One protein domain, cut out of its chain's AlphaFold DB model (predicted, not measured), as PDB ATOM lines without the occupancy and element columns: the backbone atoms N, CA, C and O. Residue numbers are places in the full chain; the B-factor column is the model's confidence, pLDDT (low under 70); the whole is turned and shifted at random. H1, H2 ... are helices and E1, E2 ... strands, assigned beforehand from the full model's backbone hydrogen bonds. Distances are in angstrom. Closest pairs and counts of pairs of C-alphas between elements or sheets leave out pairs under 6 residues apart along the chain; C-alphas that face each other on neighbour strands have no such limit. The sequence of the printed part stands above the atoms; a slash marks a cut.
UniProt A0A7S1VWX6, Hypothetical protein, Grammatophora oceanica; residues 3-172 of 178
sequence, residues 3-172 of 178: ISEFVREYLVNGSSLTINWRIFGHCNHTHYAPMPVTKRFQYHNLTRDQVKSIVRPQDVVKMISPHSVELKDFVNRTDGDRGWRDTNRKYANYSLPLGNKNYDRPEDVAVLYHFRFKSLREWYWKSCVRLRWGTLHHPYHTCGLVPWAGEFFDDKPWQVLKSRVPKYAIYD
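What this domain is: This is residues 3 to 172 of the 178 residues of the protein "Hypothetical protein" of Grammatophora oceanica (UniProt A0A7S1VWX6). One long strand, E1, is the spine of a small, strongly twisted sheet: E2 runs along one side of it, and E5 and E6 pair with successive parts of its other side. The hairpin E3 and E4 and the short helix H1 lie toward the beginning of E1, the short helices H2, H4 and H5 cluster toward its other end, and long loops join the parts, with residues 133 to 140 sticking out beyond H3. The 170 printed residues have five named helices and six named strands in the order H1 E1 H2 E2 E3 E4 E5 E6 H3 H4 H5; the class is mixed, helices and strands, with under half of the residues in named elements. The whole is only just compact, close to loose, with a radius of gyration of the C-alphas of 18.3 A and spans of 53 by 43 by 26 A.

How they stand to each other: H1, residues 3 to 10, only grazes the branched sheet with residues 7 to 10; its closest C-alpha pair with E1, residues 16 to 24, is Tyr 10 and Leu 17, 6.2 A. E2, residues 50 to 55, is antiparallel to E1, with N 19 and O 52 2.9 A apart. On the other side of E1 are E5, residues 84 to 86, parallel, with N 18 and O 85 at 2.8 A, and E6, residues 111 to 115, parallel, with N 22 and O 112 at 2.9 A. E3, residues 60 to 65, and E4, residues 68 to 71, form an antiparallel hairpin, with N 61 and O 70 at 2.8 A. H2, residues 37 to 40, touches H4, residues 156 to 164; their closest C-alphas, Thr 38 and Trp 158, are 4.8 A apart. H4 and H5, residues 166 to 171, only just touch, only at the corner, with 3 pairs of C-alphas within 8 A. H3, residues 120 to 129, touches no helix and is not on the branched sheet. Each O i to N i+4 pair is within hydrogen-bond range in H1, H3 and H4; H5 has 0 of 2, but 2 of 3 O i to N i+3 pairs, and H2 is too short for an i+4 pair.

Where its parts are: H1 begins at C-alpha 3, (4.852, 66.790, 156.964). E1 spans 24.7 A, E2 16.4 A, E6 13.0 A, H3 12.9 A and H4 12.3 A. H5 ends at C-alpha 171, (-14.365, 84.886, 148.255).

The domain as a whole: The C-alphas farthest apart, Asn 76 and Ile 170, are 55.1 A apart. The printed part has no cut. The links E1 to H2, E4 to E5, E5 to E6 and H3 to H4 are long. The pLDDT is under 70 at residues 73 to 82, 92 to 99 and 131 to 141.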
ATOM      1  N   ILE A   3       3.809  66.787 158.004       85.62
ATOM      2  CA  ILE A   3       4.852  66.790 156.964       85.62
ATOM      3  C   ILE A   3       5.994  65.827 157.309       85.62
ATOM      4  O   ILE A   3       6.476  65.109 156.441       85.62
ATOM      5  N   SER A   4       6.440  65.794 158.568       87.00
ATOM      6  CA  SER A   4       7.525  64.890 158.974       87.00
ATOM      7  C   SER A   4       7.103  63.422 158.921       87.00
ATOM      8  O   SER A   4       7.922  62.571 158.587       87.00
ATOM      9  N   GLU A   5       5.837  63.133 159.236       90.38
ATOM     10  CA  GLU A   5       5.259  61.788 159.129       90.38
ATOM     11  C   GLU A   5       5.132  61.377 157.662       90.38
ATOM     12  O   GLU A   5       5.643  60.326 157.291       90.38
ATOM     13  N   PHE A   6       4.590  62.261 156.817       89.38
ATOM     14  CA  PHE A   6       4.513  62.071 155.370       89.38
ATOM     15  C   PHE A   6       5.889  61.787 154.753       89.38
ATOM     16  O   PHE A   6       6.083  60.786 154.069       89.38
ATOM     17  N   VAL A   7       6.894  62.623 155.031       88.44
ATOM     18  CA  VAL A   7       8.246  62.399 154.499       88.44
ATOM     19  C   VAL A   7       8.824  61.083 155.019       88.44
ATOM     20  O   VAL A   7       9.438  60.361 154.246       88.44
ATOM     21  N   ARG A   8       8.620  60.730 156.294       87.19
ATOM     22  CA  ARG A   8       9.124  59.466 156.852       87.19
ATOM     23  C   ARG A   8       8.464  58.240 156.217       87.19
ATOM     24  O   ARG A   8       9.151  57.249 156.001       87.19
ATOM     25  N   GLU A   9       7.166  58.304 155.942       87.38
ATOM     26  CA  GLU A   9       6.421  57.210 155.318       87.38
ATOM     27  C   GLU A   9       6.863  56.979 153.868       87.38
ATOM     28  O   GLU A   9       7.072  55.840 153.453       87.38
ATOM     29  N   TYR A  10       7.022  58.057 153.101       85.81
ATOM     30  CA  TYR A  10       7.238  57.968 151.659       85.81
ATOM     31  C   TYR A  10       8.719  57.992 151.241       85.81
ATOM     32  O   TYR A  10       9.066  57.502 150.166       85.81
ATOM     33  N   LEU A  11       9.614  58.520 152.081       85.88
ATOM     34  CA  LEU A  11      11.059  58.567 151.833       85.88
ATOM     35  C   LEU A  11      11.764  57.387 152.519       85.88
ATOM     36  O   LEU A  11      12.465  57.539 153.523       85.88
ATOM     37  N   VAL A  12      11.547  56.190 151.975       77.62
ATOM     38  CA  VAL A  12      12.104  54.934 152.501       77.62
ATOM     39  C   VAL A  12      13.592  54.807 152.139       77.62
ATOM     40  O   VAL A  12      14.027  55.240 151.080       77.62
ATOM     41  N   ASN A  13      14.393  54.229 153.040       73.44
ATOM     42  CA  ASN A  13      15.855  54.063 152.971       73.44
ATOM     43  C   ASN A  13      16.508  54.150 151.574       73.44
ATOM     44  O   ASN A  13      16.553  53.169 150.837       73.44
ATOM     45  N   GLY A  14      17.117  55.302 151.280       70.06
ATOM     46  CA  GLY A  14      17.942  55.539 150.090       70.06
ATOM     47  C   GLY A  14      17.149  55.935 148.844       70.06
ATOM     48  O   GLY A  14      17.741  56.079 147.777       70.06
ATOM     49  N   SER A  15      15.825  56.096 148.957       79.06
ATOM     50  CA  SER A  15      14.950  56.510 147.862       79.06
ATOM     51  C   SER A  15      14.812  58.033 147.763       79.06
ATOM     52  O   SER A  15      15.226  58.803 148.634       79.06
ATOM     53  N   SER A  16      14.182  58.471 146.677       86.81
ATOM     54  CA  SER A  16      13.646  59.820 146.551       86.81
ATOM     55  C   SER A  16      12.132  59.750 146.391       86.81
ATOM     56  O   SER A  16      11.627  58.915 145.644       86.81
ATOM     57  N   LEU A  17      11.423  60.641 147.079       89.31
ATOM     58  CA  LEU A  17       9.988  60.833 146.920       89.31
ATOM     59  C   LEU A  17       9.736  61.810 145.778       89.31
ATOM     60  O   LEU A  17      10.164  62.963 145.839       89.31
ATOM     61  N   THR A  18       9.012  61.376 144.759       88.00
ATOM     62  CA  THR A  18       8.613  62.214 143.640       88.00
ATOM     63  C   THR A  18       7.164  62.649 143.751       88.00
ATOM     64  O   THR A  18       6.242  61.846 143.848       88.00
ATOM     65  N   ILE A  19       6.965  63.965 143.745       90.88
ATOM     66  CA  ILE A  19       5.655  64.594 143.896       90.88
ATOM     67  C   ILE A  19       5.319  65.330 142.608       90.88
ATOM     68  O   ILE A  19       6.156  66.050 142.047       90.88
ATOM     69  N   ASN A  20       4.079  65.169 142.152       91.00
ATOM     70  CA  ASN A  20       3.577  65.911 141.009       91.00
ATOM     71  C   ASN A  20       3.546  67.404 141.308       91.00
ATOM     72  O   ASN A  20       3.097  67.853 142.359       91.00
ATOM     73  N   TRP A  21       4.031  68.176 140.352       92.44
ATOM     74  CA  TRP A  21       4.129  69.618 140.391       92.44
ATOM     75  C   TRP A  21       3.229  70.193 139.304       92.44
ATOM     76  O   TRP A  21       3.611  70.280 138.134       92.44
ATOM     77  N   ARG A  22       2.010  70.551 139.711       93.38
ATOM     78  CA  ARG A  22       0.962  71.062 138.832       93.38
ATOM     79  C   ARG A  22       1.081  72.563 138.673       93.38
ATOM     80  O   ARG A  22       1.018  73.312 139.650       93.38
ATOM     81  N   ILE A  23       1.236  73.009 137.431       93.56
ATOM     82  CA  ILE A  23       1.439  74.423 137.115       93.56
ATOM     83  C   ILE A  23       0.133  75.032 136.607       93.56
ATOM     84  O   ILE A  23      -0.325  74.718 135.508       93.56
ATOM     85  N   PHE A  24      -0.416  75.961 137.386       95.94
ATOM     86  CA  PHE A  24      -1.579  76.755 136.999       95.94
ATOM     87  C   PHE A  24      -1.174  77.917 136.091       95.94
ATOM     88  O   PHE A  24      -0.126  78.553 136.281       95.94
ATOM     89  N   GLY A  25      -2.012  78.161 135.086       95.12
ATOM     90  CA  GLY A  25      -1.901  79.276 134.159       95.12
ATOM     91  C   GLY A  25      -2.393  80.594 134.764       95.12
ATOM     92  O   GLY A  25      -2.734  80.674 135.944       95.12
ATOM     93  N   HIS A  26      -2.416  81.649 133.951       95.25
ATOM     94  CA  HIS A  26      -2.908  82.966 134.374       95.25
ATOM     95  C   HIS A  26      -4.437  83.111 134.310       95.25
ATOM     96  O   HIS A  26      -4.951  84.154 134.703       95.25
ATOM     97  N   CYS A  27      -5.161  82.101 133.810       94.81
ATOM     98  CA  CYS A  27      -6.627  82.062 133.719       94.81
ATOM     99  C   CYS A  27      -7.231  83.331 133.092       94.81
ATOM    100  O   CYS A  27      -8.222  83.856 133.575       94.81
ATOM    101  N   ASN A  28      -6.579  83.874 132.056       94.12
ATOM    102  CA  ASN A  28      -6.935  85.143 131.402       94.12
ATOM    103  C   ASN A  28      -6.973  86.397 132.298       94.12
ATOM    104  O   ASN A  28      -7.259  87.477 131.792       94.12
ATOM    105  N   HIS A  29      -6.561  86.326 133.570       93.38
ATOM    106  CA  HIS A  29      -6.440  87.521 134.404       93.38
ATOM    107  C   HIS A  29      -5.299  88.414 133.916       93.38
ATOM    108  O   HIS A  29      -4.118  88.049 133.946       93.38
ATOM    109  N   THR A  30      -5.645  89.626 133.503       93.75
ATOM    110  CA  THR A  30      -4.702  90.659 133.060       93.75
ATOM    111  C   THR A  30      -4.165  91.469 134.241       93.75
ATOM    112  O   THR A  30      -2.979  91.809 134.275       93.75
ATOM    113  N   HIS A  31      -5.010  91.713 135.245       93.50
ATOM    114  CA  HIS A  31      -4.730  92.563 136.399       93.50
ATOM    115  C   HIS A  31      -4.705  91.791 137.722       93.50
ATOM    116  O   HIS A  31      -5.204  90.673 137.842       93.50
ATOM    117  N   TYR A  32      -4.080  92.400 138.730       93.38
ATOM    118  CA  TYR A  32      -4.102  91.877 140.089       93.38
ATOM    119  C   TYR A  32      -5.510  92.005 140.675       93.38
ATOM    120  O   TYR A  32      -6.109  93.072 140.597       93.38
ATOM    121  N   ALA A  33      -5.963  90.946 141.342       92.12
ATOM    122  CA  ALA A  33      -7.138  90.964 142.200       92.12
ATOM    123  C   ALA A  33      -6.733  90.477 143.605       92.12
ATOM    124  O   ALA A  33      -5.935  89.534 143.713       92.12
ATOM    125  N   PRO A  34      -7.259  91.077 144.689       92.94
ATOM    126  CA  PRO A  34      -6.886  90.761 146.071       92.94
ATOM    127  C   PRO A  34      -7.529  89.462 146.593       92.94
ATOM    128  O   PRO A  34      -7.849  89.340 147.772       92.94
ATOM    129  N   MET A  35      -7.708  88.474 145.718       93.81
ATOM    130  CA  MET A  35      -8.225  87.151 146.054       93.81
ATOM    131  C   MET A  35      -7.077  86.138 146.225       93.81
ATOM    132  O   MET A  35      -6.007  86.283 145.607       93.81
ATOM    133  N   PRO A  36      -7.279  85.066 147.015       95.81
ATOM    134  CA  PRO A  36      -6.333  83.959 147.100       95.81
ATOM    135  C   PRO A  36      -5.974  83.406 145.718       95.81
ATOM    136  O   PRO A  36      -6.832  83.231 144.857       95.81
ATOM    137  N   VAL A  37      -4.694  83.097 145.499       96.56
ATOM    138  CA  VAL A  37      -4.217  82.580 144.199       96.56
ATOM    139  C   VAL A  37      -4.890  81.263 143.806       96.56
ATOM    140  O   VAL A  37      -5.094  81.024 142.624       96.56
ATOM    141  N   THR A  38      -5.287  80.452 144.786       96.75
ATOM    142  CA  THR A  38      -6.026  79.200 144.580       96.75
ATOM    143  C   THR A  38      -7.439  79.423 144.037       96.75
ATOM    144  O   THR A  38      -7.944  78.549 143.347       96.75
ATOM    145  N   LYS A  39      -8.057  80.583 144.310       96.12
ATOM    146  CA  LYS A  39      -9.352  80.996 143.742       96.12
ATOM    147  C   LYS A  39      -9.186  81.706 142.399       96.12
ATOM    148  O   LYS A  39      -9.963  81.455 141.493       96.12
ATOM    149  N   ARG A  40      -8.172  82.567 142.262       94.75
ATOM    150  CA  ARG A  40      -7.923  83.311 141.010       94.75
ATOM    151  C   ARG A  40      -7.494  82.415 139.860       94.75
ATOM    152  O   ARG A  40      -7.826  82.668 138.716       94.75
ATOM    153  N   PHE A  41      -6.696  81.393 140.142       96.44
ATOM    154  CA  PHE A  41      -6.045  80.627 139.090       96.44
ATOM    155  C   PHE A  41      -6.476  79.169 139.167       96.44
ATOM    156  O   PHE A  41      -5.826  78.372 139.832       96.44
ATOM    157  N   GLN A  42      -7.580  78.834 138.501       96.56
ATOM    158  CA  GLN A  42      -8.192  77.500 138.555       96.56
ATOM    159  C   GLN A  42      -7.983  76.687 137.277       96.56
ATOM    160  O   GLN A  42      -8.489  75.584 137.178       96.56
ATOM    161  N   TYR A  43      -7.227  77.194 136.301       96.62
ATOM    162  CA  TYR A  43      -6.932  76.477 135.063       96.62
ATOM    163  C   TYR A  43      -5.454  76.082 134.982       96.62
ATOM    164  O   TYR A  43      -4.556  76.905 135.180       96.62
ATOM    165  N   HIS A  44      -5.185  74.821 134.652       94.94
ATOM    166  CA  HIS A  44      -3.836  74.276 134.460       94.94
ATOM    167  C   HIS A  44      -3.696  73.589 133.091       94.94
ATOM    168  O   HIS A  44      -4.631  73.575 132.290       94.94
ATOM    169  N   ASN A  45      -2.506  73.065 132.776       90.88
ATOM    170  CA  ASN A  45      -2.267  72.297 131.547       90.88
ATOM    171  C   ASN A  45      -1.560  70.971 131.863       90.88
ATOM    172  O   ASN A  45      -0.452  70.963 132.398       90.88
ATOM    173  N   LEU A  46      -2.180  69.855 131.473       84.75
ATOM    174  CA  LEU A  46      -1.708  68.493 131.736       84.75
ATOM    175  C   LEU A  46      -0.331  68.182 131.129       84.75
ATOM    176  O   LEU A  46       0.424  67.364 131.657       84.75
ATOM    177  N   THR A  47       0.025  68.819 130.012       83.50
ATOM    178  CA  THR A  47       1.309  68.575 129.327       83.50
ATOM    179  C   THR A  47       2.500  69.198 130.054       83.50
ATOM    180  O   THR A  47       3.653  68.837 129.785       83.50
ATOM    181  N   ARG A  48       2.211  70.123 130.978       80.69
ATOM    182  CA  ARG A  48       3.180  70.921 131.731       80.69
ATOM    183  C   ARG A  48       3.284  70.516 133.193       80.69
ATOM    184  O   ARG A  48       4.053  71.145 133.917       80.69
ATOM    185  N   ASP A  49       2.560  69.481 133.605       84.56
ATOM    186  CA  ASP A  49       2.792  68.859 134.898       84.56
ATOM    187  C   ASP A  49       4.218  68.297 134.904       84.56
ATOM    188  O   ASP A  49       4.719  67.714 133.933       84.56
ATOM    189  N   GLN A  50       4.918  68.603 135.983       88.19
ATOM    190  CA  GLN A  50       6.302  68.222 136.196       88.19
ATOM    191  C   GLN A  50       6.397  67.407 137.472       88.19
ATOM    192  O   GLN A  50       5.441  67.298 138.228       88.19
ATOM    193  N   VAL A  51       7.572  66.876 137.746       87.81
ATOM    194  CA  VAL A  51       7.874  66.228 139.014       87.81
ATOM    195  C   VAL A  51       8.872  67.075 139.788       87.81
ATOM    196  O   VAL A  51       9.754  67.732 139.216       87.81
ATOM    197  N   LYS A  52       8.723  67.061 141.111       87.50
ATOM    198  CA  LYS A  52       9.758  67.476 142.050       87.50
ATOM    199  C   LYS A  52      10.142  66.304 142.934       87.50
ATOM    200  O   LYS A  52       9.280  65.629 143.484       87.50
ATOM    201  N   SER A  53      11.445  66.074 143.036       87.69
ATOM    202  CA  SER A  53      12.029  65.074 143.916       87.69
ATOM    203  C   SER A  53      12.356  65.699 145.271       87.69
ATOM    204  O   SER A  53      12.957  66.770 145.354       87.69
ATOM    205  N   ILE A  54      11.952  65.020 146.339       89.38
ATOM    206  CA  ILE A  54      12.440  65.216 147.699       89.38
ATOM    207  C   ILE A  54      13.399  64.062 147.980       89.38
ATOM    208  O   ILE A  54      13.113  62.904 147.673       89.38
ATOM    209  N   VAL A  55      14.569  64.383 148.515       88.75
ATOM    210  CA  VAL A  55      15.662  63.434 148.727       88.75
ATOM    211  C   VAL A  55      16.416  63.807 149.995       88.75
ATOM    212  O   VAL A  55      16.499  64.987 150.347       88.75
ATOM    213  N   ARG A  56      16.997  62.818 150.680       87.81
ATOM    214  CA  ARG A  56      17.948  63.089 151.761       87.81
ATOM    215  C   ARG A  56      19.279  63.532 151.142       87.81
ATOM    216  O   ARG A  56      19.815  62.789 150.323       87.81
ATOM    217  N   PRO A  57      19.861  64.678 151.537       90.31
ATOM    218  CA  PRO A  57      21.106  65.166 150.936       90.31
ATOM    219  C   PRO A  57      22.252  64.145 150.961       90.31
ATOM    220  O   PRO A  57      23.005  64.035 150.002       90.31
ATOM    221  N   GLN A  58      22.343  63.346 152.026       88.50
ATOM    222  CA  GLN A  58      23.358  62.300 152.185       88.50
ATOM    223  C   GLN A  58      23.265  61.153 151.165       88.50
ATOM    224  O   GLN A  58      24.258  60.454 150.971       88.50
ATOM    225  N   ASP A  59      22.111  60.966 150.519       86.50
ATOM    226  CA  ASP A  59      21.890  59.928 149.507       86.50
ATOM    227  C   ASP A  59      22.165  60.446 148.085       86.50
ATOM    228  O   ASP A  59      22.210  59.656 147.144       86.50
ATOM    229  N   VAL A  60      22.368  61.758 147.915       88.50
ATOM    230  CA  VAL A  60      22.636  62.387 146.616       88.50
ATOM    231  C   VAL A  60      24.090  62.155 146.201       88.50
ATOM    232  O   VAL A  60      25.017  62.402 146.973       88.50
ATOM    233  N   VAL A  61      24.288  61.709 144.959       87.12
ATOM    234  CA  VAL A  61      25.596  61.636 144.284       87.12
ATOM    235  C   VAL A  61      25.867  62.940 143.556       87.12
ATOM    236  O   VAL A  61      26.868  63.606 143.807       87.12
ATOM    237  N   LYS A  62      24.957  63.318 142.653       86.69
ATOM    238  CA  LYS A  62      25.041  64.561 141.887       86.69
ATOM    239  C   LYS A  62      23.662  65.041 141.462       86.69
ATOM    240  O   LYS A  62      22.714  64.266 141.349       86.69
ATOM    241  N   MET A  63      23.555  66.333 141.187       84.44
ATOM    242  CA  MET A  63      22.362  66.911 140.577       84.44
ATOM    243  C   MET A  63      22.401  66.667 139.064       84.44
ATOM    244  O   MET A  63      23.355  67.071 138.405       84.44
ATOM    245  N   ILE A  64      21.374  66.012 138.518       80.88
ATOM    246  CA  ILE A  64      21.238  65.775 137.070       80.88
ATOM    247  C   ILE A  64      20.545  66.979 136.426       80.88
ATOM    248  O   ILE A  64      20.933  67.451 135.361       80.88
ATOM    249  N   SER A  65      19.505  67.487 137.084       81.56
ATOM    250  CA  SER A  65      18.744  68.656 136.655       81.56
ATOM    251  C   SER A  65      18.137  69.368 137.871       81.56
ATOM    252  O   SER A  65      18.104  68.802 138.964       81.56
ATOM    253  N   PRO A  66      17.529  70.556 137.708       80.56
ATOM    254  CA  PRO A  66      16.752  71.198 138.776       80.56
ATOM    255  C   PRO A  66      15.509  70.410 139.249       80.56
ATOM    256  O   PRO A  66      14.736  70.899 140.080       80.56
ATOM    257  N   HIS A  67      15.239  69.247 138.653       81.06
ATOM    258  CA  HIS A  67      14.096  68.381 138.945       81.06
ATOM    259  C   HIS A  67      14.500  66.982 139.423       81.06
ATOM    260  O   HIS A  67      13.664  66.284 140.001       81.06
ATOM    261  N   SER A  68      15.753  66.576 139.203       78.81
ATOM    262  CA  SER A  68      16.222  65.214 139.441       78.81
ATOM    263  C   SER A  68      17.670  65.173 139.926       78.81
ATOM    264  O   SER A  68      18.532  65.950 139.506       78.81
ATOM    265  N   VAL A  69      17.938  64.215 140.804       83.62
ATOM    266  CA  VAL A  69      19.258  63.922 141.363       83.62
ATOM    267  C   VAL A  69      19.592  62.452 141.141       83.62
ATOM    268  O   VAL A  69      18.697  61.609 141.116       83.62
ATOM    269  N   GLU A  70      20.875  62.154 141.000       82.69
ATOM    270  CA  GLU A  70      21.400  60.794 141.047       82.69
ATOM    271  C   GLU A  70      21.569  60.367 142.509       82.69
ATOM    272  O   GLU A  70      22.054  61.156 143.328       82.69
ATOM    273  N   LEU A  71      21.174  59.135 142.838       84.00
ATOM    274  CA  LEU A  71      21.231  58.582 144.195       84.00
ATOM    275  C   LEU A  71      22.345  57.533 144.316       84.00
ATOM    276  O   LEU A  71      22.585  56.784 143.370       84.00
ATOM    277  N   LYS A  72      22.993  57.446 145.487       78.56
ATOM    278  CA  LYS A  72      24.180  56.594 145.735       78.56
ATOM    279  C   LYS A  72      23.964  55.117 145.413       78.56
ATOM    280  O   LYS A  72      24.883  54.459 144.940       78.56
ATOM    281  N   ASP A  73      22.755  54.612 145.622       69.69
ATOM    282  CA  ASP A  73      22.427  53.197 145.428       69.69
ATOM    283  C   ASP A  73      21.774  52.882 144.076       69.69
ATOM    284  O   ASP A  73      21.415  51.733 143.832       69.69
ATOM    285  N   PHE A  74      21.622  53.873 143.192       65.38
ATOM    286  CA  PHE A  74      20.970  53.683 141.892       65.38
ATOM    287  C   PHE A  74      21.857  52.925 140.889       65.38
ATOM    288  O   PHE A  74      21.356  52.298 139.964       65.38
ATOM    289  N   VAL A  75      23.182  52.970 141.069       55.69
ATOM    290  CA  VAL A  75      24.166  52.466 140.090       55.69
ATOM    291  C   VAL A  75      24.342  50.939 140.143       55.69
ATOM    292  O   VAL A  75      24.770  50.346 139.160       55.69
ATOM    293  N   ASN A  76      23.986  50.282 141.253       47.81
ATOM    294  CA  ASN A  76      24.439  48.911 141.543       47.81
ATOM    295  C   ASN A  76      23.327  47.873 141.787       47.81
ATOM    296  O   ASN A  76      23.634  46.814 142.333       47.81
ATOM    297  N   ARG A  77      22.049  48.139 141.472       56.78
ATOM    298  CA  ARG A  77      20.953  47.329 142.046       56.78
ATOM    299  C   ARG A  77      19.855  46.884 141.080       56.78
ATOM    300  O   ARG A  77      19.323  47.671 140.305       56.78
ATOM    301  N   THR A  78      19.526  45.594 141.174       52.19
ATOM    302  CA  THR A  78      18.418  44.873 140.514       52.19
ATOM    303  C   THR A  78      17.208  44.691 141.443       52.19
ATOM    304  O   THR A  78      16.106  44.380 140.995       52.19
ATOM    305  N   ASP A  79      17.410  44.897 142.743       49.50
ATOM    306  CA  ASP A  79      16.443  44.870 143.830       49.50
ATOM    307  C   ASP A  79      15.742  46.226 143.907       49.50
ATOM    308  O   ASP A  79      16.280  47.170 144.475       49.50
ATOM    309  N   GLY A  80      14.553  46.330 143.308       54.75
ATOM    310  CA  GLY A  80      13.847  47.585 143.031       54.75
ATOM    311  C   GLY A  80      13.730  48.610 144.168       54.75
ATOM    312  O   GLY A  80      13.381  49.737 143.880       54.75
ATOM    313  N   ASP A  81      14.058  48.315 145.425       55.22
ATOM    314  CA  ASP A  81      13.743  49.125 146.603       55.22
ATOM    315  C   ASP A  81      14.326  50.544 146.705       55.22
ATOM    316  O   ASP A  81      13.789  51.359 147.468       55.22
ATOM    317  N   ARG A  82      15.357  50.900 145.934       61.81
ATOM    318  CA  ARG A  82      15.979  52.236 145.984       61.81
ATOM    319  C   ARG A  82      15.882  52.923 144.629       61.81
ATOM    320  O   ARG A  82      16.447  52.471 143.645       61.81
ATOM    321  N   GLY A  83      15.166  54.044 144.584       72.75
ATOM    322  CA  GLY A  83      14.937  54.794 143.354       72.75
ATOM    323  C   GLY A  83      13.970  55.950 143.560       72.75
ATOM    324  O   GLY A  83      13.617  56.295 144.691       72.75
ATOM    325  N   TRP A  84      13.540  56.559 142.460       80.06
ATOM    326  CA  TRP A  84      12.469  57.542 142.499       80.06
ATOM    327  C   TRP A  84      11.126  56.830 142.689       80.06
ATOM    328  O   TRP A  84      10.698  56.061 141.829       80.06
ATOM    329  N   ARG A  85      10.475  57.073 143.824       84.06
ATOM    330  CA  ARG A  85       9.158  56.533 144.152       84.06
ATOM    331  C   ARG A  85       8.142  57.656 144.145       84.06
ATOM    332  O   ARG A  85       8.349  58.666 144.815       84.06
ATOM    333  N   ASP A  86       7.049  57.461 143.425       85.81
ATOM    334  CA  ASP A  86       5.941  58.400 143.485       85.81
ATOM    335  C   ASP A  86       5.087  58.200 144.744       85.81
ATOM    336  O   ASP A  86       5.345  57.340 145.594       85.81
ATOM    337  N   THR A  87       4.042  59.009 144.871       86.88
ATOM    338  CA  THR A  87       3.132  58.949 146.013       86.88
ATOM    339  C   THR A  87       2.228  57.709 146.016       86.88
ATOM    340  O   THR A  87       1.585  57.452 147.026       86.88
ATOM    341  N   ASN A  88       2.240  56.889 144.957       86.44
ATOM    342  CA  ASN A  88       1.606  55.566 144.908       86.44
ATOM    343  C   ASN A  88       2.602  54.432 145.169       86.44
ATOM    344  O   ASN A  88       2.290  53.259 144.961       86.44
ATOM    345  N   ARG A  89       3.810  54.775 145.642       80.88
ATOM    346  CA  ARG A  89       4.919  53.852 145.916       80.88
ATOM    347  C   ARG A  89       5.384  53.086 144.675       80.88
ATOM    348  O   ARG A  89       6.134  52.118 144.814       80.88
ATOM    349  N   LYS A  90       4.984  53.522 143.478       80.44
ATOM    350  CA  LYS A  90       5.471  52.958 142.226       80.44
ATOM    351  C   LYS A  90       6.842  53.531 141.921       80.44
ATOM    352  O   LYS A  90       7.116  54.707 142.176       80.44
ATOM    353  N   TYR A  91       7.699  52.697 141.342       75.06
ATOM    354  CA  TYR A  91       8.938  53.187 140.762       75.06
ATOM    355  C   TYR A  91       8.597  54.031 139.564       75.06
ATOM    356  O   TYR A  91       8.080  53.550 138.554       75.06
ATOM    357  N   ALA A  92       8.908  55.303 139.683       68.12
ATOM    358  CA  ALA A  92       8.826  56.168 138.552       68.12
ATOM    359  C   ALA A  92      10.065  55.900 137.695       68.12
ATOM    360  O   ALA A  92      11.187  56.290 138.030       68.12
ATOM    361  N   ASN A  93       9.855  55.161 136.606       61.53
ATOM    362  CA  ASN A  93      10.888  54.867 135.626       61.53
ATOM    363  C   ASN A  93      11.187  56.135 134.814       61.53
ATOM    364  O   ASN A  93      10.791  56.283 133.662       61.53
ATOM    365  N   TYR A  94      11.862  57.090 135.446       63.72
ATOM    366  CA  TYR A  94      12.380  58.288 134.802       63.72
ATOM    367  C   TYR A  94      13.684  57.935 134.071       63.72
ATOM    368  O   TYR A  94      14.733  58.529 134.328       63.72
ATOM    369  N   SER A  95      13.652  56.930 133.189       51.31
ATOM    370  CA  SER A  95      14.787  56.648 132.316       51.31
ATOM    371  C   SER A  95      15.082  57.927 131.525       51.31
ATOM    372  O   SER A  95      14.191  58.535 130.927       51.31
ATOM    373  N   LEU A  96      16.324  58.396 131.605       52.88
ATOM    374  CA  LEU A  96      16.806  59.585 130.907       52.88
ATOM    375  C   LEU A  96      16.404  59.558 129.414       52.88
ATOM    376  O   LEU A  96      16.389  58.480 128.822       52.88
ATOM    377  N   PRO A  97      16.093  60.714 128.790       49.41
ATOM    378  CA  PRO A  97      16.333  62.079 129.269       49.41
ATOM    379  C   PRO A  97      15.078  62.806 129.800       49.41
ATOM    380  O   PRO A  97      15.162  63.969 130.182       49.41
ATOM    381  N   LEU A  98      13.914  62.149 129.861       53.16
ATOM    382  CA  LEU A  98      12.607  62.784 130.126       53.16
ATOM    383  C   LEU A  98      12.199  62.819 131.613       53.16
ATOM    384  O   LEU A  98      11.015  62.933 131.926       53.16
ATOM    385  N   GLY A  99      13.158  62.714 132.540       61.97
ATOM    386  CA  GLY A  99      12.936  62.426 133.966       61.97
ATOM    387  C   GLY A  99      12.263  63.508 134.821       61.97
ATOM    388  O   GLY A  99      12.509  63.608 136.019       61.97
ATOM    389  N   ASN A 100      11.436  64.350 134.212       74.75
ATOM    390  CA  ASN A 100      10.680  65.416 134.849       74.75
ATOM    391  C   ASN A 100       9.159  65.218 134.764       74.75
ATOM    392  O   ASN A 100       8.438  66.125 135.173       74.75
ATOM    393  N   LYS A 101       8.655  64.086 134.253       78.31
ATOM    394  CA  LYS A 101       7.211  63.809 134.123       78.31
ATOM    395  C   LYS A 101       6.827  62.471 134.738       78.31
ATOM    396  O   LYS A 101       7.424  61.461 134.392       78.31
ATOM    397  N   ASN A 102       5.796  62.462 135.582       79.06
ATOM    398  CA  ASN A 102       5.128  61.241 136.029       79.06
ATOM    399  C   ASN A 102       3.834  61.067 135.220       79.06
ATOM    400  O   ASN A 102       2.928  61.892 135.336       79.06
ATOM    401  N   TYR A 103       3.763  60.033 134.382       79.69
ATOM    402  CA  TYR A 103       2.591  59.774 133.539       79.69
ATOM    403  C   TYR A 103       1.416  59.175 134.315       79.69
ATOM    404  O   TYR A 103       0.275  59.430 133.938       79.69
ATOM    405  N   ASP A 104       1.683  58.483 135.425       76.69
ATOM    406  CA  ASP A 104       0.643  57.942 136.308       76.69
ATOM    407  C   ASP A 104      -0.105  59.056 137.051       76.69
ATOM    408  O   ASP A 104      -1.218  58.840 137.521       76.69
ATOM    409  N   ARG A 105       0.500  60.253 137.139       76.50
ATOM    410  CA  ARG A 105      -0.072  61.465 137.746       76.50
ATOM    411  C   ARG A 105      -0.835  61.192 139.057       76.50
ATOM    412  O   ARG A 105      -1.972  61.641 139.187       76.50
ATOM    413  N   PRO A 106      -0.239  60.495 140.044       77.69
ATOM    414  CA  PRO A 106      -0.905  60.305 141.324       77.69
ATOM    415  C   PRO A 106      -1.192  61.659 141.992       77.69
ATOM    416  O   PRO A 106      -0.290  62.464 142.231       77.69
ATOM    417  N   GLU A 107      -2.469  61.944 142.227       81.56
ATOM    418  CA  GLU A 107      -2.969  63.169 142.874       81.56
ATOM    419  C   GLU A 107      -3.670  62.882 144.205       81.56
ATOM    420  O   GLU A 107      -4.019  63.806 144.936       81.56
ATOM    421  N   ASP A 108      -3.912  61.609 144.489       78.44
ATOM    422  CA  ASP A 108      -4.681  61.089 145.612       78.44
ATOM    423  C   ASP A 108      -3.965  61.272 146.952       78.44
ATOM    424  O   ASP A 108      -4.602  61.578 147.958       78.44
ATOM    425  N   VAL A 109      -2.639  61.136 146.958       88.00
ATOM    426  CA  VAL A 109      -1.829  61.247 148.175       88.00
ATOM    427  C   VAL A 109      -1.247  62.652 148.354       88.00
ATOM    428  O   VAL A 109      -1.447  63.279 149.395       88.00
ATOM    429  N   ALA A 110      -0.495  63.163 147.370       89.38
ATOM    430  CA  ALA A 110       0.087  64.502 147.445       89.38
ATOM    431  C   ALA A 110       0.366  65.109 146.066       89.38
ATOM    432  O   ALA A 110       0.901  64.465 145.166       89.38
ATOM    433  N   VAL A 111       0.090  66.406 145.944       92.38
ATOM    434  CA  VAL A 111       0.382  67.218 144.761       92.38
ATOM    435  C   VAL A 111       0.844  68.610 145.191       92.38
ATOM    436  O   VAL A 111       0.333  69.198 146.144       92.38
ATOM    437  N   LEU A 112       1.833  69.154 144.485       92.94
ATOM    438  CA  LEU A 112       2.304  70.523 144.652       92.94
ATOM    439  C   LEU A 112       1.639  71.418 143.610       92.94
ATOM    440  O   LEU A 112       2.004  71.396 142.434       92.94
ATOM    441  N   TYR A 113       0.705  72.255 144.049       95.31
ATOM    442  CA  TYR A 113       0.095  73.275 143.201       95.31
ATOM    443  C   TYR A 113       0.984  74.516 143.104       95.31
ATOM    444  O   TYR A 113       1.438  75.061 144.112       95.31
ATOM    445  N   HIS A 114       1.243  74.984 141.884       94.75
ATOM    446  CA  HIS A 114       2.151  76.097 141.636       94.75
ATOM    447  C   HIS A 114       1.564  77.156 140.712       94.75
ATOM    448  O   HIS A 114       1.341  76.945 139.521       94.75
ATOM    449  N   PHE A 115       1.407  78.351 141.270       94.88
ATOM    450  CA  PHE A 115       0.837  79.522 140.611       94.88
ATOM    451  C   PHE A 115       1.956  80.391 140.034       94.88
ATOM    452  O   PHE A 115       2.363  81.400 140.620       94.88
ATOM    453  N   ARG A 116       2.526  79.944 138.907       89.25
ATOM    454  CA  ARG A 116       3.729  80.556 138.318       89.25
ATOM    455  C   ARG A 116       3.464  81.951 137.760       89.25
ATOM    456  O   ARG A 116       4.254  82.860 138.030       89.25
ATOM    457  N   PHE A 117       2.416  82.076 136.949       88.06
ATOM    458  CA  PHE A 117       2.159  83.273 136.146       88.06
ATOM    459  C   PHE A 117       1.419  84.342 136.931       88.06
ATOM    460  O   PHE A 117       1.776  85.508 136.826       88.06
ATOM    461  N   LYS A 118       0.480  83.938 137.793       91.50
ATOM    462  CA  LYS A 118      -0.492  84.859 138.389       91.50
ATOM    463  C   LYS A 118      -1.186  85.673 137.279       91.50
ATOM    464  O   LYS A 118      -1.380  85.115 136.209       91.50
ATOM    465  N   SER A 119      -1.548  86.942 137.490       94.25
ATOM    466  CA  SER A 119      -2.047  87.794 136.395       94.25
ATOM    467  C   SER A 119      -0.943  88.183 135.402       94.25
ATOM    468  O   SER A 119       0.238  88.203 135.757       94.25
ATOM    469  N   LEU A 120      -1.303  88.555 134.167       92.56
ATOM    470  CA  LEU A 120      -0.337  88.989 133.144       92.56
ATOM    471  C   LEU A 120       0.526  90.169 133.614       92.56
ATOM    472  O   LEU A 120       1.741  90.163 133.413       92.56
ATOM    473  N   ARG A 121      -0.072  91.153 134.296       92.06
ATOM    474  CA  ARG A 121       0.665  92.289 134.866       92.06
ATOM    475  C   ARG A 121       1.620  91.854 135.978       92.06
ATOM    476  O   ARG A 121       2.754  92.329 136.022       92.06
ATOM    477  N   GLU A 122       1.200  90.938 136.854       92.88
ATOM    478  CA  GLU A 122       2.082  90.362 137.878       92.88
ATOM    479  C   GLU A 122       3.243  89.574 137.251       92.88
ATOM    480  O   GLU A 122       4.385  89.700 137.703       92.88
ATOM    481  N   TRP A 123       2.973  88.787 136.202       91.31
ATOM    482  CA  TRP A 123       3.989  88.059 135.443       91.31
ATOM    483  C   TRP A 123       5.008  89.008 134.818       91.31
ATOM    484  O   TRP A 123       6.208  88.820 135.024       91.31
ATOM    485  N   TYR A 124       4.537  90.030 134.098       90.25
ATOM    486  CA  TYR A 124       5.384  91.039 133.468       90.25
ATOM    487  C   TYR A 124       6.259  91.740 134.505       90.25
ATOM    488  O   TYR A 124       7.480  91.770 134.371       90.25
ATOM    489  N   TRP A 125       5.668  92.216 135.605       89.50
ATOM    490  CA  TRP A 125       6.425  92.872 136.669       89.50
ATOM    491  C   TRP A 125       7.518  91.962 137.241       89.50
ATOM    492  O   TRP A 125       8.663  92.377 137.408       89.50
ATOM    493  N   LYS A 126       7.189  90.692 137.503       86.06
ATOM    494  CA  LYS A 126       8.127  89.710 138.061       86.06
ATOM    495  C   LYS A 126       9.231  89.307 137.075       86.06
ATOM    496  O   LYS A 126      10.350  89.049 137.515       86.06
ATOM    497  N   SER A 127       8.912  89.202 135.789       84.56
ATOM    498  CA  SER A 127       9.808  88.668 134.752       84.56
ATOM    499  C   SER A 127      10.635  89.738 134.041       84.56
ATOM    500  O   SER A 127      11.759  89.451 133.637       84.56
ATOM    501  N   CYS A 128      10.087  90.940 133.875       83.44
ATOM    502  CA  CYS A 128      10.677  92.018 133.082       83.44
ATOM    503  C   CYS A 128      11.229  93.152 133.948       83.44
ATOM    504  O   CYS A 128      12.292  93.672 133.638       83.44
ATOM    505  N   VAL A 129      10.525  93.531 135.024       85.19
ATOM    506  CA  VAL A 129      10.852  94.762 135.768       85.19
ATOM    507  C   VAL A 129      11.668  94.491 137.022       85.19
ATOM    508  O   VAL A 129      12.745  95.049 137.189       85.19
ATOM    509  N   ARG A 130      11.177  93.620 137.912       81.00
ATOM    510  CA  ARG A 130      11.819  93.374 139.212       81.00
ATOM    511  C   ARG A 130      13.253  92.860 139.059       81.00
ATOM    512  O   ARG A 130      14.045  93.111 139.960       81.00
ATOM    513  N   LEU A 131      13.542  92.165 137.948       65.00
ATOM    514  CA  LEU A 131      14.708  91.304 137.716       65.00
ATOM    515  C   LEU A 131      14.870  90.286 138.865       65.00
ATOM    516  O   LEU A 131      14.629  90.559 140.043       65.00
ATOM    517  N   ARG A 132      15.206  89.028 138.574       61.19
ATOM    518  CA  ARG A 132      15.480  88.110 139.689       61.19
ATOM    519  C   ARG A 132      16.796  88.557 140.327       61.19
ATOM    520  O   ARG A 132      17.786  88.757 139.631       61.19
ATOM    521  N   TRP A 133      16.817  88.695 141.650       48.56
ATOM    522  CA  TRP A 133      18.075  88.804 142.386       48.56
ATOM    523  C   TRP A 133      18.929  87.581 142.005       48.56
ATOM    524  O   TRP A 133      18.504  86.450 142.235       48.56
ATOM    525  N   GLY A 134      20.047  87.810 141.305       52.75
ATOM    526  CA  GLY A 134      20.909  86.765 140.730       52.75
ATOM    527  C   GLY A 134      20.872  86.593 139.199       52.75
ATOM    528  O   GLY A 134      21.611  85.757 138.688       52.75
ATOM    529  N   THR A 135      20.072  87.355 138.438       49.69
ATOM    530  CA  THR A 135      19.997  87.235 136.959       49.69
ATOM    531  C   THR A 135      20.685  88.351 136.175       49.69
ATOM    532  O   THR A 135      20.358  88.536 135.009       49.69
ATOM    533  N   LEU A 136      21.672  89.054 136.743       51.66
ATOM    534  CA  LEU A 136      22.530  89.944 135.936       51.66
ATOM    535  C   LEU A 136      23.265  89.192 134.801       51.66
ATOM    536  O   LEU A 136      23.710  89.822 133.851       51.66
ATOM    537  N   HIS A 137      23.327  87.853 134.850       51.59
ATOM    538  CA  HIS A 137      24.020  87.023 133.857       51.59
ATOM    539  C   HIS A 137      23.195  85.879 133.248       51.59
ATOM    540  O   HIS A 137      23.771  85.003 132.609       51.59
ATOM    541  N   HIS A 138      21.865  85.838 133.412       52.38
ATOM    542  CA  HIS A 138      21.073  84.776 132.777       52.38
ATOM    543  C   HIS A 138      20.476  85.272 131.446       52.38
ATOM    544  O   HIS A 138      19.543  86.071 131.482       52.38
ATOM    545  N   PRO A 139      20.934  84.778 130.276       53.22
ATOM    546  CA  PRO A 139      20.480  85.250 128.958       53.22
ATOM    547  C   PRO A 139      19.007  84.925 128.648       53.22
ATOM    548  O   PRO A 139      18.459  85.376 127.648       53.22
ATOM    549  N   TYR A 140      18.333  84.165 129.513       55.25
ATOM    550  CA  TYR A 140      16.925  83.812 129.368       55.25
ATOM    551  C   TYR A 140      16.041  84.798 130.130       55.25
ATOM    552  O   TYR A 140      15.439  84.459 131.155       55.25
ATOM    553  N   HIS A 141      15.939  86.030 129.628       63.28
ATOM    554  CA  HIS A 141      14.880  86.931 130.066       63.28
ATOM    555  C   HIS A 141      13.531  86.289 129.732       63.28
ATOM    556  O   HIS A 141      13.105  86.247 128.580       63.28
ATOM    557  N   THR A 142      12.807  85.820 130.751       72.81
ATOM    558  CA  THR A 142      11.454  85.270 130.570       72.81
ATOM    559  C   THR A 142      10.432  86.329 130.152       72.81
ATOM    560  O   THR A 142       9.258  86.008 130.012       72.81
ATOM    561  N   CYS A 143      10.869  87.577 129.948       77.31
ATOM    562  CA  CYS A 143      10.054  88.685 129.474       77.31
ATOM    563  C   CYS A 143       9.454  88.435 128.080       77.31
ATOM    564  O   CYS A 143       8.324  88.835 127.832       77.31
ATOM    565  N   GLY A 144      10.165  87.713 127.206       77.94
ATOM    566  CA  GLY A 144       9.653  87.326 125.886       77.94
ATOM    567  C   GLY A 144       8.750  86.087 125.890       77.94
ATOM    568  O   GLY A 144       8.236  85.703 124.845       77.94
ATOM    569  N   LEU A 145       8.566  85.425 127.039       84.94
ATOM    570  CA  LEU A 145       7.705  84.248 127.122       84.94
ATOM    571  C   LEU A 145       6.252  84.673 127.315       84.94
ATOM    572  O   LEU A 145       5.919  85.330 128.305       84.94
ATOM    573  N   VAL A 146       5.389  84.206 126.415       87.19
ATOM    574  CA  VAL A 146       3.937  84.342 126.540       87.19
ATOM    575  C   VAL A 146       3.451  83.380 127.635       87.19
ATOM    576  O   VAL A 146       3.578  82.158 127.474       87.19
ATOM    577  N   PRO A 147       2.959  83.880 128.786       90.44
ATOM    578  CA  PRO A 147       2.346  83.024 129.793       90.44
ATOM    579  C   PRO A 147       1.052  82.425 129.221       90.44
ATOM    580  O   PRO A 147       0.400  83.035 128.383       90.44
ATOM    581  N   TRP A 148       0.675  81.228 129.665       93.31
ATOM    582  CA  TRP A 148      -0.538  80.555 129.188       93.31
ATOM    583  C   TRP A 148      -1.667  80.646 130.211       93.31
ATOM    584  O   TRP A 148      -1.421  80.639 131.423       93.31
ATOM    585  N   ALA A 149      -2.909  80.681 129.730       94.62
ATOM    586  CA  ALA A 149      -4.091  80.786 130.580       94.62
ATOM    587  C   ALA A 149      -4.360  79.498 131.370       94.62
ATOM    588  O   ALA A 149      -4.770  79.568 132.526       94.62
ATOM    589  N   GLY A 150      -4.036  78.343 130.783       94.44
ATOM    590  CA  GLY A 150      -4.507  77.036 131.243       94.44
ATOM    591  C   GLY A 150      -5.709  76.587 130.411       94.44
ATOM    592  O   GLY A 150      -6.340  77.400 129.747       94.44
ATOM    593  N   GLU A 151      -5.975  75.286 130.414       96.06
ATOM    594  CA  GLU A 151      -7.016  74.647 129.591       96.06
ATOM    595  C   GLU A 151      -8.000  73.852 130.456       96.06
ATOM    596  O   GLU A 151      -9.198  73.848 130.197       96.06
ATOM    597  N   PHE A 152      -7.504  73.213 131.517       96.06
ATOM    598  CA  PHE A 152      -8.283  72.308 132.357       96.06
ATOM    599  C   PHE A 152      -8.617  72.981 133.682       96.06
ATOM    600  O   PHE A 152      -7.702  73.395 134.395       96.06
ATOM    601  N   PHE A 153      -9.909  73.091 133.994       96.50
ATOM    602  CA  PHE A 153     -10.391  73.610 135.271       96.50
ATOM    603  C   PHE A 153     -10.129  72.604 136.405       96.50
ATOM    604  O   PHE A 153     -10.464  71.428 136.284       96.50
ATOM    605  N   ASP A 154      -9.546  73.077 137.504       95.88
ATOM    606  CA  ASP A 154      -9.237  72.338 138.727       95.88
ATOM    607  C   ASP A 154      -9.351  73.299 139.923       95.88
ATOM    608  O   ASP A 154      -8.459  74.108 140.199       95.88
ATOM    609  N   ASP A 155     -10.473  73.229 140.640       96.81
ATOM    610  CA  ASP A 155     -10.718  74.012 141.850       96.81
ATOM    611  C   ASP A 155     -10.320  73.283 143.138       96.81
ATOM    612  O   ASP A 155     -10.455  73.856 144.223       96.81
ATOM    613  N   LYS A 156      -9.759  72.066 143.060       96.31
ATOM    614  CA  LYS A 156      -9.304  71.320 144.244       96.31
ATOM    615  C   LYS A 156      -8.381  72.153 145.146       96.31
ATOM    616  O   LYS A 156      -8.604  72.134 146.359       96.31
ATOM    617  N   PRO A 157      -7.404  72.946 144.638       96.06
ATOM    618  CA  PRO A 157      -6.576  73.788 145.506       96.06
ATOM    619  C   PRO A 157      -7.397  74.801 146.313       96.06
ATOM    620  O   PRO A 157      -7.057  75.112 147.456       96.06
ATOM    621  N   TRP A 158      -8.474  75.327 145.724       97.25
ATOM    622  CA  TRP A 158      -9.381  76.250 146.394       97.25
ATOM    623  C   TRP A 158     -10.190  75.548 147.480       97.25
ATOM    624  O   TRP A 158     -10.213  76.014 148.621       97.25
ATOM    625  N   GLN A 159     -10.781  74.397 147.159       97.38
ATOM    626  CA  GLN A 159     -11.560  73.610 148.119       97.38
ATOM    627  C   GLN A 159     -10.698  73.139 149.303       97.38
ATOM    628  O   GLN A 159     -11.115  73.221 150.462       97.38
ATOM    629  N   VAL A 160      -9.446  72.733 149.048       95.19
ATOM    630  CA  VAL A 160      -8.483  72.387 150.106       95.19
ATOM    631  C   VAL A 160      -8.171  73.601 150.983       95.19
ATOM    632  O   VAL A 160      -8.200  73.482 152.206       95.19
ATOM    633  N   LEU A 161      -7.921  74.782 150.404       95.88
ATOM    634  CA  LEU A 161      -7.672  75.986 151.203       95.88
ATOM    635  C   LEU A 161      -8.879  76.338 152.082       95.88
ATOM    636  O   LEU A 161      -8.700  76.590 153.272       95.88
ATOM    637  N   LYS A 162     -10.095  76.323 151.523       97.06
ATOM    638  CA  LYS A 162     -11.323  76.623 152.272       97.06
ATOM    639  C   LYS A 162     -11.569  75.639 153.410       97.06
ATOM    640  O   LYS A 162     -11.857  76.072 154.519       97.06
ATOM    641  N   SER A 163     -11.406  74.336 153.174       96.94
ATOM    642  CA  SER A 163     -11.621  73.327 154.225       96.94
ATOM    643  C   SER A 163     -10.640  73.468 155.394       96.94
ATOM    644  O   SER A 163     -10.994  73.185 156.535       96.94
ATOM    645  N   ARG A 164      -9.413  73.937 155.134       95.94
ATOM    646  CA  ARG A 164      -8.387  74.159 156.167       95.94
ATOM    647  C   ARG A 164      -8.471  75.536 156.818       95.94
ATOM    648  O   ARG A 164      -8.076  75.685 157.970       95.94
ATOM    649  N   VAL A 165      -8.942  76.542 156.086       96.88
ATOM    650  CA  VAL A 165      -9.008  77.934 156.536       96.88
ATOM    651  C   VAL A 165     -10.355  78.547 156.104       96.88
ATOM    652  O   VAL A 165     -10.401  79.330 155.148       96.88
ATOM    653  N   PRO A 166     -11.459  78.233 156.817       97.31
ATOM    654  CA  PRO A 166     -12.826  78.550 156.381       97.31
ATOM    655  C   PRO A 166     -13.113  80.032 156.142       97.31
ATOM    656  O   PRO A 166     -13.944  80.362 155.305       97.31
ATOM    657  N   LYS A 167     -12.386  80.946 156.802       97.31
ATOM    658  CA  LYS A 167     -12.535  82.397 156.586       97.31
ATOM    659  C   LYS A 167     -12.308  82.837 155.135       97.31
ATOM    660  O   LYS A 167     -12.744  83.917 154.768       97.31
ATOM    661  N   TYR A 168     -11.619  82.039 154.316       97.12
ATOM    662  CA  TYR A 168     -11.458  82.344 152.895       97.12
ATOM    663  C   TYR A 168     -12.729  82.074 152.076       97.12
ATOM    664  O   TYR A 168     -12.826  82.587 150.968       97.12
ATOM    665  N   ALA A 169     -13.731  81.364 152.602       96.88
ATOM    666  CA  ALA A 169     -14.995  81.129 151.896       96.88
ATOM    667  C   ALA A 169     -15.736  82.423 151.508       96.88
ATOM    668  O   ALA A 169     -16.494  82.414 150.548       96.88
ATOM    669  N   ILE A 170     -15.438  83.559 152.153       96.06
ATOM    670  CA  ILE A 170     -15.960  84.886 151.773       96.06
ATOM    671  C   ILE A 170     -15.691  85.261 150.304       96.06
ATOM    672  O   ILE A 170     -16.377  86.110 149.752       96.06
ATOM    673  N   TYR A 171     -14.689  84.648 149.663       96.06
ATOM    674  CA  TYR A 171     -14.365  84.886 148.255       96.06
ATOM    675  C   TYR A 171     -15.149  83.985 147.282       96.06
ATOM    676  O   TYR A 171     -14.924  84.074 146.077       96.06
ATOM    677  N   ASP A 172     -16.035  83.099 147.752       95.25
ATOM    678  CA  ASP A 172     -16.897  82.305 146.861       95.25
ATOM    679  C   ASP A 172     -17.928  83.180 146.138       95.25
ATOM    680  O   ASP A 172     -18.196  82.945 144.962       95.25
TER     681      ASP A 172